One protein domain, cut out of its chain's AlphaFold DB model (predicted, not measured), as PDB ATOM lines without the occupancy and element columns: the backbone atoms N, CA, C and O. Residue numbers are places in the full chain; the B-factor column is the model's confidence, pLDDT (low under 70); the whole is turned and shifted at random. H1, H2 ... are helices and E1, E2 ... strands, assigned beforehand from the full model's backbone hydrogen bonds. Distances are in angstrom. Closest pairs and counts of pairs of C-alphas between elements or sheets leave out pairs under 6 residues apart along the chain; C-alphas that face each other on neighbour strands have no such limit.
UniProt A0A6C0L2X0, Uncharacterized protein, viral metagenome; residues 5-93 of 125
ATOM      1  N   ASP A   5     -14.711 -21.911  -4.640       96.19
ATOM      2  CA  ASP A   5     -15.421 -21.995  -5.924       96.19
ATOM      3  C   ASP A   5     -15.467 -20.652  -6.665       96.19
ATOM      4  O   ASP A   5     -15.297 -20.602  -7.885       96.19
ATOM      5  N   SER A   6     -15.677 -19.546  -5.944       95.81
ATOM      6  CA  SER A   6     -15.652 -18.200  -6.529       95.81
ATOM      7  C   SER A   6     -14.258 -17.817  -7.036       95.81
ATOM      8  O   SER A   6     -14.133 -17.279  -8.138       95.81
ATOM      9  N   ILE A   7     -13.208 -18.183  -6.292       97.19
ATOM     10  CA  ILE A   7     -11.806 -17.981  -6.680       97.19
ATOM     11  C   ILE A   7     -11.480 -18.812  -7.922       97.19
ATOM     12  O   ILE A   7     -10.891 -18.306  -8.876       97.19
ATOM     13  N   TYR A   8     -11.905 -20.075  -7.943       97.81
ATOM     14  CA  TYR A   8     -11.674 -20.986  -9.056       97.81
ATOM     15  C   TYR A   8     -12.339 -20.478 -10.341       97.81
ATOM     16  O   TYR A   8     -11.677 -20.371 -11.371       97.81
ATOM     17  N   LYS A   9     -13.604 -20.043 -10.272       97.31
ATOM     18  CA  LYS A   9     -14.305 -19.428 -11.415       97.31
ATOM     19  C   LYS A   9     -13.616 -18.155 -11.912       97.31
ATOM     20  O   LYS A   9     -13.528 -17.930 -13.119       97.31
ATOM     21  N   LYS A  10     -13.096 -17.320 -11.006       96.94
ATOM     22  CA  LYS A  10     -12.317 -16.127 -11.381       96.94
ATOM     23  C   LYS A  10     -11.017 -16.524 -12.092       96.94
ATOM     24  O   LYS A  10     -10.679 -15.919 -13.108       96.94
ATOM     25  N   ALA A  11     -10.331 -17.572 -11.632       97.38
ATOM     26  CA  ALA A  11      -9.143 -18.113 -12.295       97.38
ATOM     27  C   ALA A  11      -9.455 -18.621 -13.711       97.38
ATOM     28  O   ALA A  11      -8.721 -18.309 -14.649       97.38
ATOM     29  N   GLU A  12     -10.567 -19.343 -13.886       97.06
ATOM     30  CA  GLU A  12     -11.030 -19.803 -15.202       97.06
ATOM     31  C   GLU A  12     -11.224 -18.628 -16.164       97.06
ATOM     32  O   GLU A  12     -10.738 -18.660 -17.294       97.06
ATOM     33  N   GLN A  13     -11.878 -17.559 -15.705       96.69
ATOM     34  CA  GLN A  13     -12.116 -16.365 -16.516       96.69
ATOM     35  C   GLN A  13     -10.823 -15.622 -16.872       96.69
ATOM     36  O   GLN A  13     -10.646 -15.240 -18.031       96.69
ATOM     37  N   LEU A  14      -9.917 -15.441 -15.906       95.38
ATOM     38  CA  LEU A  14      -8.630 -14.763 -16.107       95.38
ATOM     39  C   LEU A  14      -7.717 -15.534 -17.070       95.38
ATOM     40  O   LEU A  14      -7.012 -14.933 -17.883       95.38
ATOM     41  N   CYS A  15      -7.747 -16.866 -17.014       94.25
ATOM     42  CA  CYS A  15      -6.852 -17.725 -17.783       94.25
ATOM     43  C   CYS A  15      -7.491 -18.348 -19.030       94.25
ATOM     44  O   CYS A  15      -6.804 -19.088 -19.726       94.25
ATOM     45  N   LYS A  16      -8.752 -18.044 -19.372       93.31
ATOM     46  CA  LYS A  16      -9.504 -18.719 -20.454       93.31
ATOM     47  C   LYS A  16      -8.772 -18.825 -21.801       93.31
ATOM     48  O   LYS A  16      -8.895 -19.837 -22.476       93.31
ATOM     49  N   ASN A  17      -7.984 -17.810 -22.161       90.19
ATOM     50  CA  ASN A  17      -7.257 -17.729 -23.434       90.19
ATOM     51  C   ASN A  17      -5.780 -18.153 -23.316       90.19
ATOM     52  O   ASN A  17      -4.994 -17.911 -24.229       90.19
ATOM     53  N   ASN A  18      -5.359 -18.697 -22.172       88.56
ATOM     54  CA  ASN A  18      -3.990 -19.149 -21.966       88.56
ATOM     55  C   ASN A  18      -3.846 -20.637 -22.313       88.56
ATOM     56  O   ASN A  18      -4.668 -21.455 -21.911       88.56
ATOM     57  N   VAL A  19      -2.766 -20.984 -23.012       89.62
ATOM     58  CA  VAL A  19      -2.472 -22.364 -23.437       89.62
ATOM     59  C   VAL A  19      -2.251 -23.334 -22.269       89.62
ATOM     60  O   VAL A  19      -2.473 -24.529 -22.419       89.62
ATOM     61  N   ASP A  20      -1.849 -22.832 -21.098       89.50
ATOM     62  CA  ASP A  20      -1.631 -23.606 -19.874       89.50
ATOM     63  C   ASP A  20      -2.799 -23.502 -18.877       89.50
ATOM     64  O   ASP A  20      -2.653 -23.892 -17.715       89.50
ATOM     65  N   ASN A  21      -3.977 -23.017 -19.295       93.88
ATOM     66  CA  ASN A  21      -5.132 -22.836 -18.408       93.88
ATOM     67  C   ASN A  21      -5.489 -24.103 -17.606       93.88
ATOM     68  O   ASN A  21      -5.648 -24.030 -16.391       93.88
ATOM     69  N   LEU A  22      -5.517 -25.277 -18.239       95.25
ATOM     70  CA  LEU A  22      -5.819 -26.550 -17.584       95.25
ATOM     71  C   LEU A  22      -4.794 -26.885 -16.496       95.25
ATOM     72  O   LEU A  22      -5.155 -27.389 -15.432       95.25
ATOM     73  N   ARG A  23      -3.513 -26.581 -16.736       96.00
ATOM     74  CA  ARG A  23      -2.442 -26.804 -15.759       96.00
ATOM     75  C   ARG A  23      -2.564 -25.841 -14.580       96.00
ATOM     76  O   ARG A  23      -2.438 -26.283 -13.438       96.00
ATOM     77  N   ILE A  24      -2.834 -24.564 -14.852       96.19
ATOM     78  CA  ILE A  24      -3.062 -23.535 -13.830       96.19
ATOM     79  C   ILE A  24      -4.209 -23.961 -12.912       96.19
ATOM     80  O   ILE A  24      -4.039 -24.023 -11.696       96.19
ATOM     81  N   LEU A  25      -5.352 -24.320 -13.499       97.75
ATOM     82  CA  LEU A  25      -6.557 -24.700 -12.767       97.75
ATOM     83  C   LEU A  25      -6.366 -25.987 -11.961       97.75
ATOM     84  O   LEU A  25      -6.734 -26.037 -10.788       97.75
ATOM     85  N   LYS A  26      -5.705 -27.001 -12.534       97.94
ATOM     86  CA  LYS A  26      -5.338 -28.224 -11.804       97.94
ATOM     87  C   LYS A  26      -4.483 -27.908 -10.577       97.94
ATOM     88  O   LYS A  26      -4.743 -28.423  -9.493       97.94
ATOM     89  N   ASN A  27      -3.473 -27.057 -10.736       97.00
ATOM     90  CA  ASN A  27      -2.594 -26.687  -9.633       97.00
ATOM     91  C   ASN A  27      -3.318 -25.858  -8.570       97.00
ATOM     92  O   ASN A  27      -3.095 -26.086  -7.387       97.00
ATOM     93  N   LEU A  28      -4.216 -24.955  -8.972       97.50
ATOM     94  CA  LEU A  28      -5.057 -24.213  -8.037       97.50
ATOM     95  C   LEU A  28      -5.963 -25.160  -7.237       97.50
ATOM     96  O   LEU A  28      -6.073 -25.016  -6.021       97.50
ATOM     97  N   LYS A  29      -6.557 -26.168  -7.890       98.00
ATOM     98  CA  LYS A  29      -7.385 -27.187  -7.223       98.00
ATOM     99  C   LYS A  29      -6.597 -27.995  -6.193       98.00
ATOM    100  O   LYS A  29      -7.116 -28.266  -5.117       98.00
ATOM    101  N   ASN A  30      -5.326 -28.302  -6.457       96.69
ATOM    102  CA  ASN A  30      -4.462 -28.977  -5.477       96.69
ATOM    103  C   ASN A  30      -4.248 -28.152  -4.192       96.69
ATOM    104  O   ASN A  30      -3.963 -28.723  -3.141       96.69
ATOM    105  N   CYS A  31      -4.401 -26.826  -4.257       95.50
ATOM    106  CA  CYS A  31      -4.287 -25.919  -3.112       95.50
ATOM    107  C   CYS A  31      -5.625 -25.671  -2.391       95.50
ATOM    108  O   CYS A  31      -5.657 -24.927  -1.414       95.50
ATOM    109  N   GLU A  32      -6.731 -26.282  -2.826       96.31
ATOM    110  CA  GLU A  32      -8.071 -26.029  -2.278       96.31
ATOM    111  C   GLU A  32      -8.135 -26.178  -0.758       96.31
ATOM    112  O   GLU A  32      -8.691 -25.322  -0.071       96.31
ATOM    113  N   LYS A  33      -7.534 -27.242  -0.216       95.25
ATOM    114  CA  LYS A  33      -7.554 -27.501   1.226       95.25
ATOM    115  C   LYS A  33      -6.850 -26.395   2.017       95.25
ATOM    116  O   LYS A  33      -7.427 -25.889   2.973       95.25
ATOM    117  N   SER A  34      -5.634 -26.011   1.618       93.44
ATOM    118  CA  SER A  34      -4.872 -24.976   2.329       93.44
ATOM    119  C   SER A  34      -5.529 -23.603   2.200       93.44
ATOM    120  O   SER A  34      -5.577 -22.860   3.175       93.44
ATOM    121  N   ILE A  35      -6.102 -23.286   1.035       94.56
ATOM    122  CA  ILE A  35      -6.850 -22.042   0.818       94.56
ATOM    123  C   ILE A  35      -8.106 -22.006   1.695       94.56
ATOM    124  O   ILE A  35      -8.347 -21.009   2.367       94.56
ATOM    125  N   ASN A  36      -8.885 -23.090   1.741       94.25
ATOM    126  CA  ASN A  36     -10.080 -23.161   2.582       94.25
ATOM    127  C   ASN A  36      -9.751 -23.046   4.073       94.25
ATOM    128  O   ASN A  36     -10.497 -22.406   4.809       94.25
ATOM    129  N   ASP A  37      -8.643 -23.631   4.526       92.88
ATOM    130  CA  ASP A  37      -8.229 -23.509   5.924       92.88
ATOM    131  C   ASP A  37      -7.858 -22.068   6.305       92.88
ATOM    132  O   ASP A  37      -8.185 -21.629   7.409       92.88
ATOM    133  N   VAL A  38      -7.267 -21.309   5.375       91.44
ATOM    134  CA  VAL A  38      -7.025 -19.867   5.547       91.44
ATOM    135  C   VAL A  38      -8.342 -19.083   5.533       91.44
ATOM    136  O   VAL A  38      -8.601 -18.307   6.450       91.44
ATOM    137  N   LEU A  39      -9.205 -19.303   4.536       90.06
ATOM    138  CA  LEU A  39     -10.467 -18.565   4.373       90.06
ATOM    139  C   LEU A  39     -11.438 -18.764   5.537       90.06
ATOM    140  O   LEU A  39     -12.090 -17.819   5.975       90.06
ATOM    141  N   ASN A  40     -11.533 -19.991   6.042       88.88
ATOM    142  CA  ASN A  40     -12.457 -20.332   7.117       88.88
ATOM    143  C   ASN A  40     -11.900 -19.992   8.504       88.88
ATOM    144  O   ASN A  40     -12.607 -20.193   9.489       88.88
ATOM    145  N   SER A  41     -10.646 -19.522   8.597       83.25
ATOM    146  CA  SER A  41      -9.933 -19.354   9.873       83.25
ATOM    147  C   SER A  41     -10.032 -20.613  10.749       83.25
ATOM    148  O   SER A  41     -10.181 -20.534  11.966       83.25
ATOM    149  N   SER A  42     -10.002 -21.794  10.115       82.38
ATOM    150  CA  SER A  42     -10.237 -23.081  10.787       82.38
ATOM    151  C   SER A  42      -9.043 -23.521  11.636       82.38
ATOM    152  O   SER A  42      -9.164 -24.444  12.441       82.38
ATOM    153  N   LYS A  43      -7.885 -22.889  11.418       88.31
ATOM    154  CA  LYS A  43      -6.594 -23.182  12.038       88.31
ATOM    155  C   LYS A  43      -5.888 -21.880  12.384       88.31
ATOM    156  O   LYS A  43      -6.027 -20.880  11.679       88.31
ATOM    157  N   SER A  44      -5.105 -21.906  13.454       90.31
ATOM    158  CA  SER A  44      -4.227 -20.798  13.821       90.31
ATOM    159  C   SER A  44      -3.105 -20.603  12.795       90.31
ATOM    160  O   SER A  44      -2.760 -21.503  12.027       90.31
ATOM    161  N   TYR A  45      -2.489 -19.419  12.807       88.50
ATOM    162  CA  TYR A  45      -1.337 -19.110  11.955       88.50
ATOM    163  C   TYR A  45      -0.195 -20.132  12.108       88.50
ATOM    164  O   TYR A  45       0.354 -20.592  11.106       88.50
ATOM    165  N   ASP A  46       0.143 -20.512  13.344       90.62
ATOM    166  CA  ASP A  46       1.251 -21.434  13.615       90.62
ATOM    167  C   ASP A  46       0.940 -22.859  13.121       90.62
ATOM    168  O   ASP A  46       1.807 -23.529  12.553       90.62
ATOM    169  N   GLU A  47      -0.319 -23.297  13.228       92.50
ATOM    170  CA  GLU A  47      -0.775 -24.558  12.635       92.50
ATOM    171  C   GLU A  47      -0.679 -24.525  11.108       92.50
ATOM    172  O   GLU A  47      -0.079 -25.422  10.516       92.50
ATOM    173  N   LEU A  48      -1.202 -23.480  10.461       92.38
ATOM    174  CA  LEU A  48      -1.148 -23.333   9.002       92.38
ATOM    175  C   LEU A  48       0.293 -23.356   8.483       92.38
ATOM    176  O   LEU A  48       0.581 -24.024   7.491       92.38
ATOM    177  N   LYS A  49       1.202 -22.674   9.186       89.81
ATOM    178  CA  LYS A  49       2.630 -22.624   8.859       89.81
ATOM    179  C   LYS A  49       3.321 -23.984   8.983       89.81
ATOM    180  O   LYS A  49       4.252 -24.254   8.233       89.81
ATOM    181  N   SER A  50       2.892 -24.827   9.923       91.38
ATOM    182  CA  SER A  50       3.453 -26.176  10.091       91.38
ATOM    183  C   SER A  50       2.878 -27.201   9.107       91.38
ATOM    184  O   SER A  50       3.569 -28.146   8.736       91.38
ATOM    185  N   LEU A  51       1.631 -27.013   8.665       93.25
ATOM    186  CA  LEU A  51       0.934 -27.944   7.774       93.25
ATOM    187  C   LEU A  51       1.204 -27.694   6.288       93.25
ATOM    188  O   LEU A  51       1.135 -28.635   5.493       93.25
ATOM    189  N   TYR A  52       1.460 -26.443   5.898       91.88
ATOM    190  CA  TYR A  52       1.482 -26.038   4.495       91.88
ATOM    191  C   TYR A  52       2.736 -25.256   4.119       91.88
ATOM    192  O   TYR A  52       3.181 -24.360   4.831       91.88
ATOM    193  N   HIS A  53       3.245 -25.538   2.918       88.31
ATOM    194  CA  HIS A  53       4.224 -24.687   2.251       88.31
ATOM    195  C   HIS A  53       3.520 -23.728   1.293       88.31
ATOM    196  O   HIS A  53       3.111 -24.110   0.197       88.31
ATOM    197  N   PHE A  54       3.390 -22.472   1.716       89.00
ATOM    198  CA  PHE A  54       2.894 -21.402   0.858       89.00
ATOM    199  C   PHE A  54       4.001 -20.868  -0.064       89.00
ATOM    200  O   PHE A  54       5.155 -20.800   0.365       89.00
ATOM    201  N   PRO A  55       3.667 -20.466  -1.308       86.44
ATOM    202  CA  PRO A  55       4.634 -19.970  -2.285       86.44
ATOM    203  C   PRO A  55       5.575 -18.874  -1.772       86.44
ATOM    204  O   PRO A  55       6.769 -18.930  -2.055       86.44
ATOM    205  N   ALA A  56       5.053 -17.874  -1.051       82.38
ATOM    206  CA  ALA A  56       5.853 -16.787  -0.489       82.38
ATOM    207  C   ALA A  56       5.077 -15.962   0.558       82.38
ATOM    208  O   ALA A  56       3.844 -15.960   0.579       82.38
ATOM    209  N   PHE A  57       5.826 -15.216   1.383       75.12
ATOM    210  CA  PHE A  57       5.329 -14.176   2.298       75.12
ATOM    211  C   PHE A  57       4.168 -14.604   3.213       75.12
ATOM    212  O   PHE A  57       3.146 -13.937   3.215       75.12
ATOM    213  N   PHE A  58       4.307 -15.686   3.989       82.38
ATOM    214  CA  PHE A  58       3.261 -16.124   4.932       82.38
ATOM    215  C   PHE A  58       3.465 -15.559   6.351       82.38
ATOM    216  O   PHE A  58       4.232 -16.103   7.156       82.38
ATOM    217  N   ASP A  59       2.748 -14.483   6.673       86.06
ATOM    218  CA  ASP A  59       2.599 -13.924   8.021       86.06
ATOM    219  C   ASP A  59       1.123 -13.952   8.480       86.06
ATOM    220  O   ASP A  59       0.266 -14.549   7.830       86.06
ATOM    221  N   ARG A  60       0.820 -13.377   9.651       83.56
ATOM    222  CA  ARG A  60      -0.537 -13.410  10.232       83.56
ATOM    223  C   ARG A  60      -1.586 -12.677   9.393       83.56
ATOM    224  O   ARG A  60      -2.763 -13.004   9.481       83.56
ATOM    225  N   ASN A  61      -1.168 -11.679   8.625       87.25
ATOM    226  CA  ASN A  61      -2.038 -10.767   7.894       87.25
ATOM    227  C   ASN A  61      -1.849 -10.869   6.382       87.25
ATOM    228  O   ASN A  61      -2.740 -10.464   5.643       87.25
ATOM    229  N   ASN A  62      -0.710 -11.370   5.913       90.44
ATOM    230  CA  ASN A  62      -0.337 -11.395   4.510       90.44
ATOM    231  C   ASN A  62       0.101 -12.799   4.104       90.44
ATOM    232  O   ASN A  62       0.820 -13.474   4.839       90.44
ATOM    233  N   ALA A  63      -0.317 -13.221   2.918       90.88
ATOM    234  CA  ALA A  63       0.107 -14.468   2.310       90.88
ATOM    235  C   ALA A  63      -0.028 -14.426   0.791       90.88
ATOM    236  O   ALA A  63      -1.016 -13.922   0.261       90.88
ATOM    237  N   ILE A  64       0.913 -15.048   0.082       94.31
ATOM    238  CA  ILE A  64       0.647 -15.546  -1.269       94.31
ATOM    239  C   ILE A  64       0.252 -17.007  -1.113       94.31
ATOM    240  O   ILE A  64       1.089 -17.855  -0.811       94.31
ATOM    241  N   LEU A  65      -1.034 -17.290  -1.296       94.69
ATOM    242  CA  LEU A  65      -1.610 -18.619  -1.092       94.69
ATOM    243  C   LEU A  65      -1.420 -19.526  -2.308       94.69
ATOM    244  O   LEU A  65      -1.335 -20.745  -2.175       94.69
ATOM    245  N   PHE A  66      -1.335 -18.927  -3.492       96.06
ATOM    246  CA  PHE A  66      -1.092 -19.616  -4.750       96.06
ATOM    247  C   PHE A  66      -0.331 -18.691  -5.697       96.06
ATOM    248  O   PHE A  66      -0.605 -17.494  -5.756       96.06
ATOM    249  N   SER A  67       0.608 -19.255  -6.449       95.56
ATOM    250  CA  SER A  67       1.287 -18.574  -7.547       95.56
ATOM    251  C   SER A  67       1.539 -19.569  -8.672       95.56
ATOM    252  O   SER A  67       1.962 -20.702  -8.421       95.56
ATOM    253  N   HIS A  68       1.275 -19.160  -9.909       95.38
ATOM    254  CA  HIS A  68       1.599 -19.949 -11.089       95.38
ATOM    255  C   HIS A  68       2.082 -19.055 -12.222       95.38
ATOM    256  O   HIS A  68       1.402 -18.102 -12.597       95.38
ATOM    257  N   GLU A  69       3.242 -19.389 -12.779       93.69
ATOM    258  CA  GLU A  69       3.785 -18.713 -13.953       93.69
ATOM    259  C   GLU A  69       2.881 -18.949 -15.165       93.69
ATOM    260  O   GLU A  69       2.512 -20.081 -15.486       93.69
ATOM    261  N   ILE A  70       2.524 -17.874 -15.858       91.81
ATOM    262  CA  ILE A  70       1.721 -17.937 -17.070       91.81
ATOM    263  C   ILE A  70       2.677 -18.000 -18.256       91.81
ATOM    264  O   ILE A  70       3.192 -16.971 -18.675       91.81
ATOM    265  N   LYS A  71       2.911 -19.181 -18.838       86.31
ATOM    266  CA  LYS A  71       3.891 -19.296 -19.931       86.31
ATOM    267  C   LYS A  71       3.603 -18.341 -21.086       86.31
ATOM    268  O   LYS A  71       2.447 -18.064 -21.425       86.31
ATOM    269  N   ASN A  72       4.686 -17.896 -21.720       84.25
ATOM    270  CA  ASN A  72       4.693 -16.939 -22.831       84.25
ATOM    271  C   ASN A  72       4.085 -15.573 -22.476       84.25
ATOM    272  O   ASN A  72       3.829 -14.755 -23.356       84.25
ATOM    273  N   LYS A  73       3.850 -15.323 -21.187       82.25
ATOM    274  CA  LYS A  73       3.557 -14.017 -20.622       82.25
ATOM    275  C   LYS A  73       4.555 -13.836 -19.487       82.25
ATOM    276  O   LYS A  73       4.708 -14.725 -18.664       82.25
ATOM    277  N   ASN A  74       5.259 -12.714 -19.425       88.44
ATOM    278  CA  ASN A  74       6.108 -12.413 -18.270       88.44
ATOM    279  C   ASN A  74       5.204 -12.064 -17.078       88.44
ATOM    280  O   ASN A  74       5.099 -10.904 -16.700       88.44
ATOM    281  N   ALA A  75       4.446 -13.032 -16.561       92.56
ATOM    282  CA  ALA A  75       3.367 -12.807 -15.616       92.56
ATOM    283  C   ALA A  75       3.054 -14.052 -14.779       92.56
ATOM    284  O   ALA A  75       3.253 -15.186 -15.213       92.56
ATOM    285  N   PHE A  76       2.480 -13.828 -13.600       94.25
ATOM    286  CA  PHE A  76       2.022 -14.865 -12.681       94.25
ATOM    287  C   PHE A  76       0.542 -14.679 -12.369       94.25
ATOM    288  O   PHE A  76       0.097 -13.560 -12.135       94.25
ATOM    289  N   LEU A  77      -0.219 -15.770 -12.301       96.00
ATOM    290  CA  LEU A  77      -1.503 -15.765 -11.605       96.00
ATOM    291  C   LEU A  77      -1.223 -15.931 -10.112       96.00
ATOM    292  O   LEU A  77      -0.627 -16.932  -9.715       96.00
ATOM    293  N   MET A  78      -1.661 -14.980  -9.293       96.38
ATOM    294  CA  MET A  78      -1.398 -14.965  -7.857       96.38
ATOM    295  C   MET A  78      -2.692 -14.842  -7.062       96.38
ATOM    296  O   MET A  78      -3.506 -13.962  -7.336       96.38
ATOM    297  N   LEU A  79      -2.848 -15.708  -6.058       96.69
ATOM    298  CA  LEU A  79      -3.869 -15.593  -5.020       96.69
ATOM    299  C   LEU A  79      -3.227 -14.986  -3.778       96.69
ATOM    300  O   LEU A  79      -2.355 -15.600  -3.157       96.69
ATOM    301  N   ILE A  80      -3.650 -13.780  -3.436       95.00
ATOM    302  CA  ILE A  80      -3.073 -12.962  -2.378       95.00
ATOM    303  C   ILE A  80      -4.101 -12.831  -1.271       95.00
ATOM    304  O   ILE A  80      -5.242 -12.459  -1.518       95.00
ATOM    305  N   PHE A  81      -3.679 -13.103  -0.048       92.19
ATOM    306  CA  PHE A  81      -4.405 -12.777   1.162       92.19
ATOM    307  C   PHE A  81      -3.698 -11.609   1.846       92.19
ATOM    308  O   PHE A  81      -2.484 -11.649   2.042       92.19
ATOM    309  N   LYS A  82      -4.436 -10.551   2.171       91.50
ATOM    310  CA  LYS A  82      -3.913  -9.346   2.815       91.50
ATOM    311  C   LYS A  82      -4.977  -8.726   3.705       91.50
ATOM    312  O   LYS A  82      -6.016  -8.299   3.216       91.50
ATOM    313  N   ASN A  83      -4.696  -8.617   5.001       89.00
ATOM    314  CA  ASN A  83      -5.575  -8.009   6.002       89.00
ATOM    315  C   ASN A  83      -7.018  -8.540   5.921       89.00
ATOM    316  O   ASN A  83      -7.967  -7.760   5.847       89.00
ATOM    317  N   SER A  84      -7.172  -9.867   5.883       85.44
ATOM    318  CA  SER A  84      -8.470 -10.560   5.768       85.44
ATOM    319  C   SER A  84      -9.208 -10.378   4.437       85.44
ATOM    320  O   SER A  84     -10.351 -10.813   4.304       85.44
ATOM    321  N   ILE A  85      -8.568  -9.770   3.441       88.94
ATOM    322  CA  ILE A  85      -9.063  -9.669   2.068       88.94
ATOM    323  C   ILE A  85      -8.321 -10.705   1.234       88.94
ATOM    324  O   ILE A  85      -7.103 -10.838   1.366       88.94
ATOM    325  N   ILE A  86      -9.035 -11.427   0.376       92.25
ATOM    326  CA  ILE A  86      -8.419 -12.276  -0.635       92.25
ATOM    327  C   ILE A  86      -8.624 -11.647  -2.011       92.25
ATOM    328  O   ILE A  86      -9.640 -11.011  -2.273       92.25
ATOM    329  N   ASP A  87      -7.624 -11.758  -2.874       94.19
ATOM    330  CA  ASP A  87      -7.730 -11.326  -4.257       94.19
ATOM    331  C   ASP A  87      -6.933 -12.256  -5.168       94.19
ATOM    332  O   ASP A  87      -5.879 -12.779  -4.808       94.19
ATOM    333  N   LEU A  88      -7.457 -12.454  -6.371       96.31
ATOM    334  CA  LEU A  88      -6.843 -13.249  -7.419       96.31
ATOM    335  C   LEU A  88      -6.577 -12.337  -8.610       96.31
ATOM    336  O   LEU A  88      -7.517 -11.807  -9.205       96.31
ATOM    337  N   GLN A  89      -5.312 -12.200  -8.985       95.19
ATOM    338  CA  GLN A  89      -4.908 -11.307 -10.064       95.19
ATOM    339  C   GLN A  89      -3.754 -11.874 -10.888       95.19
ATOM    340  O   GLN A  89      -2.985 -12.717 -10.425       95.19
ATOM    341  N   ILE A  90      -3.640 -11.391 -12.126       94.25
ATOM    342  CA  ILE A  90      -2.462 -11.607 -12.964       94.25
ATOM    343  C   ILE A  90      -1.490 -10.459 -12.695       94.25
ATOM    344  O   ILE A  90      -1.833  -9.300 -12.909       94.25
ATOM    345  N   VAL A  91      -0.287 -10.788 -12.238       92.56
ATOM    346  CA  VAL A  91       0.783  -9.831 -11.952       92.56
ATOM    347  C   VAL A  91       1.853  -9.968 -13.023       92.56
ATOM    348  O   VAL A  91       2.493 -11.014 -13.130       92.56
ATOM    349  N   GLU A  92       2.048  -8.922 -13.821       91.50
ATOM    350  CA  GLU A  92       3.118  -8.865 -14.816       91.50
ATOM    351  C   GLU A  92       4.458  -8.514 -14.161       91.50
ATOM    352  O   GLU A  92       4.569  -7.570 -13.377       91.50
ATOM    353  N   TYR A  93       5.499  -9.255 -14.519       82.25
ATOM    354  CA  TYR A  93       6.874  -8.956 -14.161       82.25
ATOM    355  C   TYR A  93       7.507  -8.106 -15.264       82.25
ATOM    356  O   TYR A  93       8.078  -8.612 -16.229       82.25
TER     357      TYR A  93
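This is residues 5 to 93 of the 125 residues of an uncharacterized protein of viral metagenome (UniProt A0A6C0L2X0). A twisted sheet of three antiparallel strands, E1, E2 and E3, has one face covered by a layer of three helices, with the hairpin H1 and H2 side by side over one part and H3 over another. H4 is off the sheet and folds back from H3, and no named helix is over the opposite face. The printed part has 89 residues, with four named helices and then three named strands in the order H1 H2 H3 H4 E1 E2 E3; the sheet's order is E1, E2, E3. The class is mixed, helices and strands, and the whole is compact, with a radius of gyration of the C-alphas of 12.9 A and spans of 37 by 25 by 20 A.

H1 takes residues 5 to 15, from C-alpha 5 at (-15.421, -21.995, -5.924), and is 15.2 A long. H2 is residues 21 to 30, 14.3 A; H3 is residues 32 to 39 and H4 residues 45 to 51. The strands are E1, residues 62 to 69, 20.3 A, from C-alpha 62 at (-0.337, -11.395, 4.510); E2, residues 75 to 82, 20.1 A; and E3, residues 85 to 92, 20.8 A, to C-alpha 92 at (3.118, -8.865, -14.816). E1 bends by 54 degrees at residue 66, E2 by 54 degrees at residue 79 and E3 by 55 degrees at residue 88.

E1, E2 and E3 form a meander, each strand the antiparallel neighbour of the one before, and E1 and E3 are the edge strands. Between E1 and E2, a hairpin, N 65 and O 79 are 2.8 A apart, within hydrogen-bond range. Between E2 and E3, also a hairpin, N 80 and O 87 are 2.8 A apart, within that range. H1, H2 and H3 lie on the same face of the sheet, two layers, helices on one face of a sheet. H1 is over E3 and along the strands, at a height of 9.6 A; the closest C-alphas of H1 and E3 are those of Ile 7 and Leu 88, 6.9 A. H2 is over E1, slantwise to the strands at 33 degrees on the local plane. H3 is over E1 and E2, along the strands, at a height of 9.7 A. H1 and H2, a helical hairpin, touch at a shallow tilt of 25 degrees, opposite ways, closest at the C-alphas of Cys 15 and Asn 21, 5.4 A. H2 and H3 meet only through their link. H3 and H4, a helical hairpin, only just touch, with 3 pairs of C-alphas within 8 A, the closest those of Val 38 and Leu 48, 7.6 A. H4 is not on the sheet. In H1, H2, H3 and H4 every O i to N i+4 pair is within hydrogen-bond range.

The C-alphas farthest apart, those of Asn 17 and Asp 46, are 38.2 A apart. The printed part has no cut. No link is long; H4 to E1, with 10 residues between them, is short, and the others are tight. The mean pLDDT of the printed part is 92.0, and no printed residue is under 70.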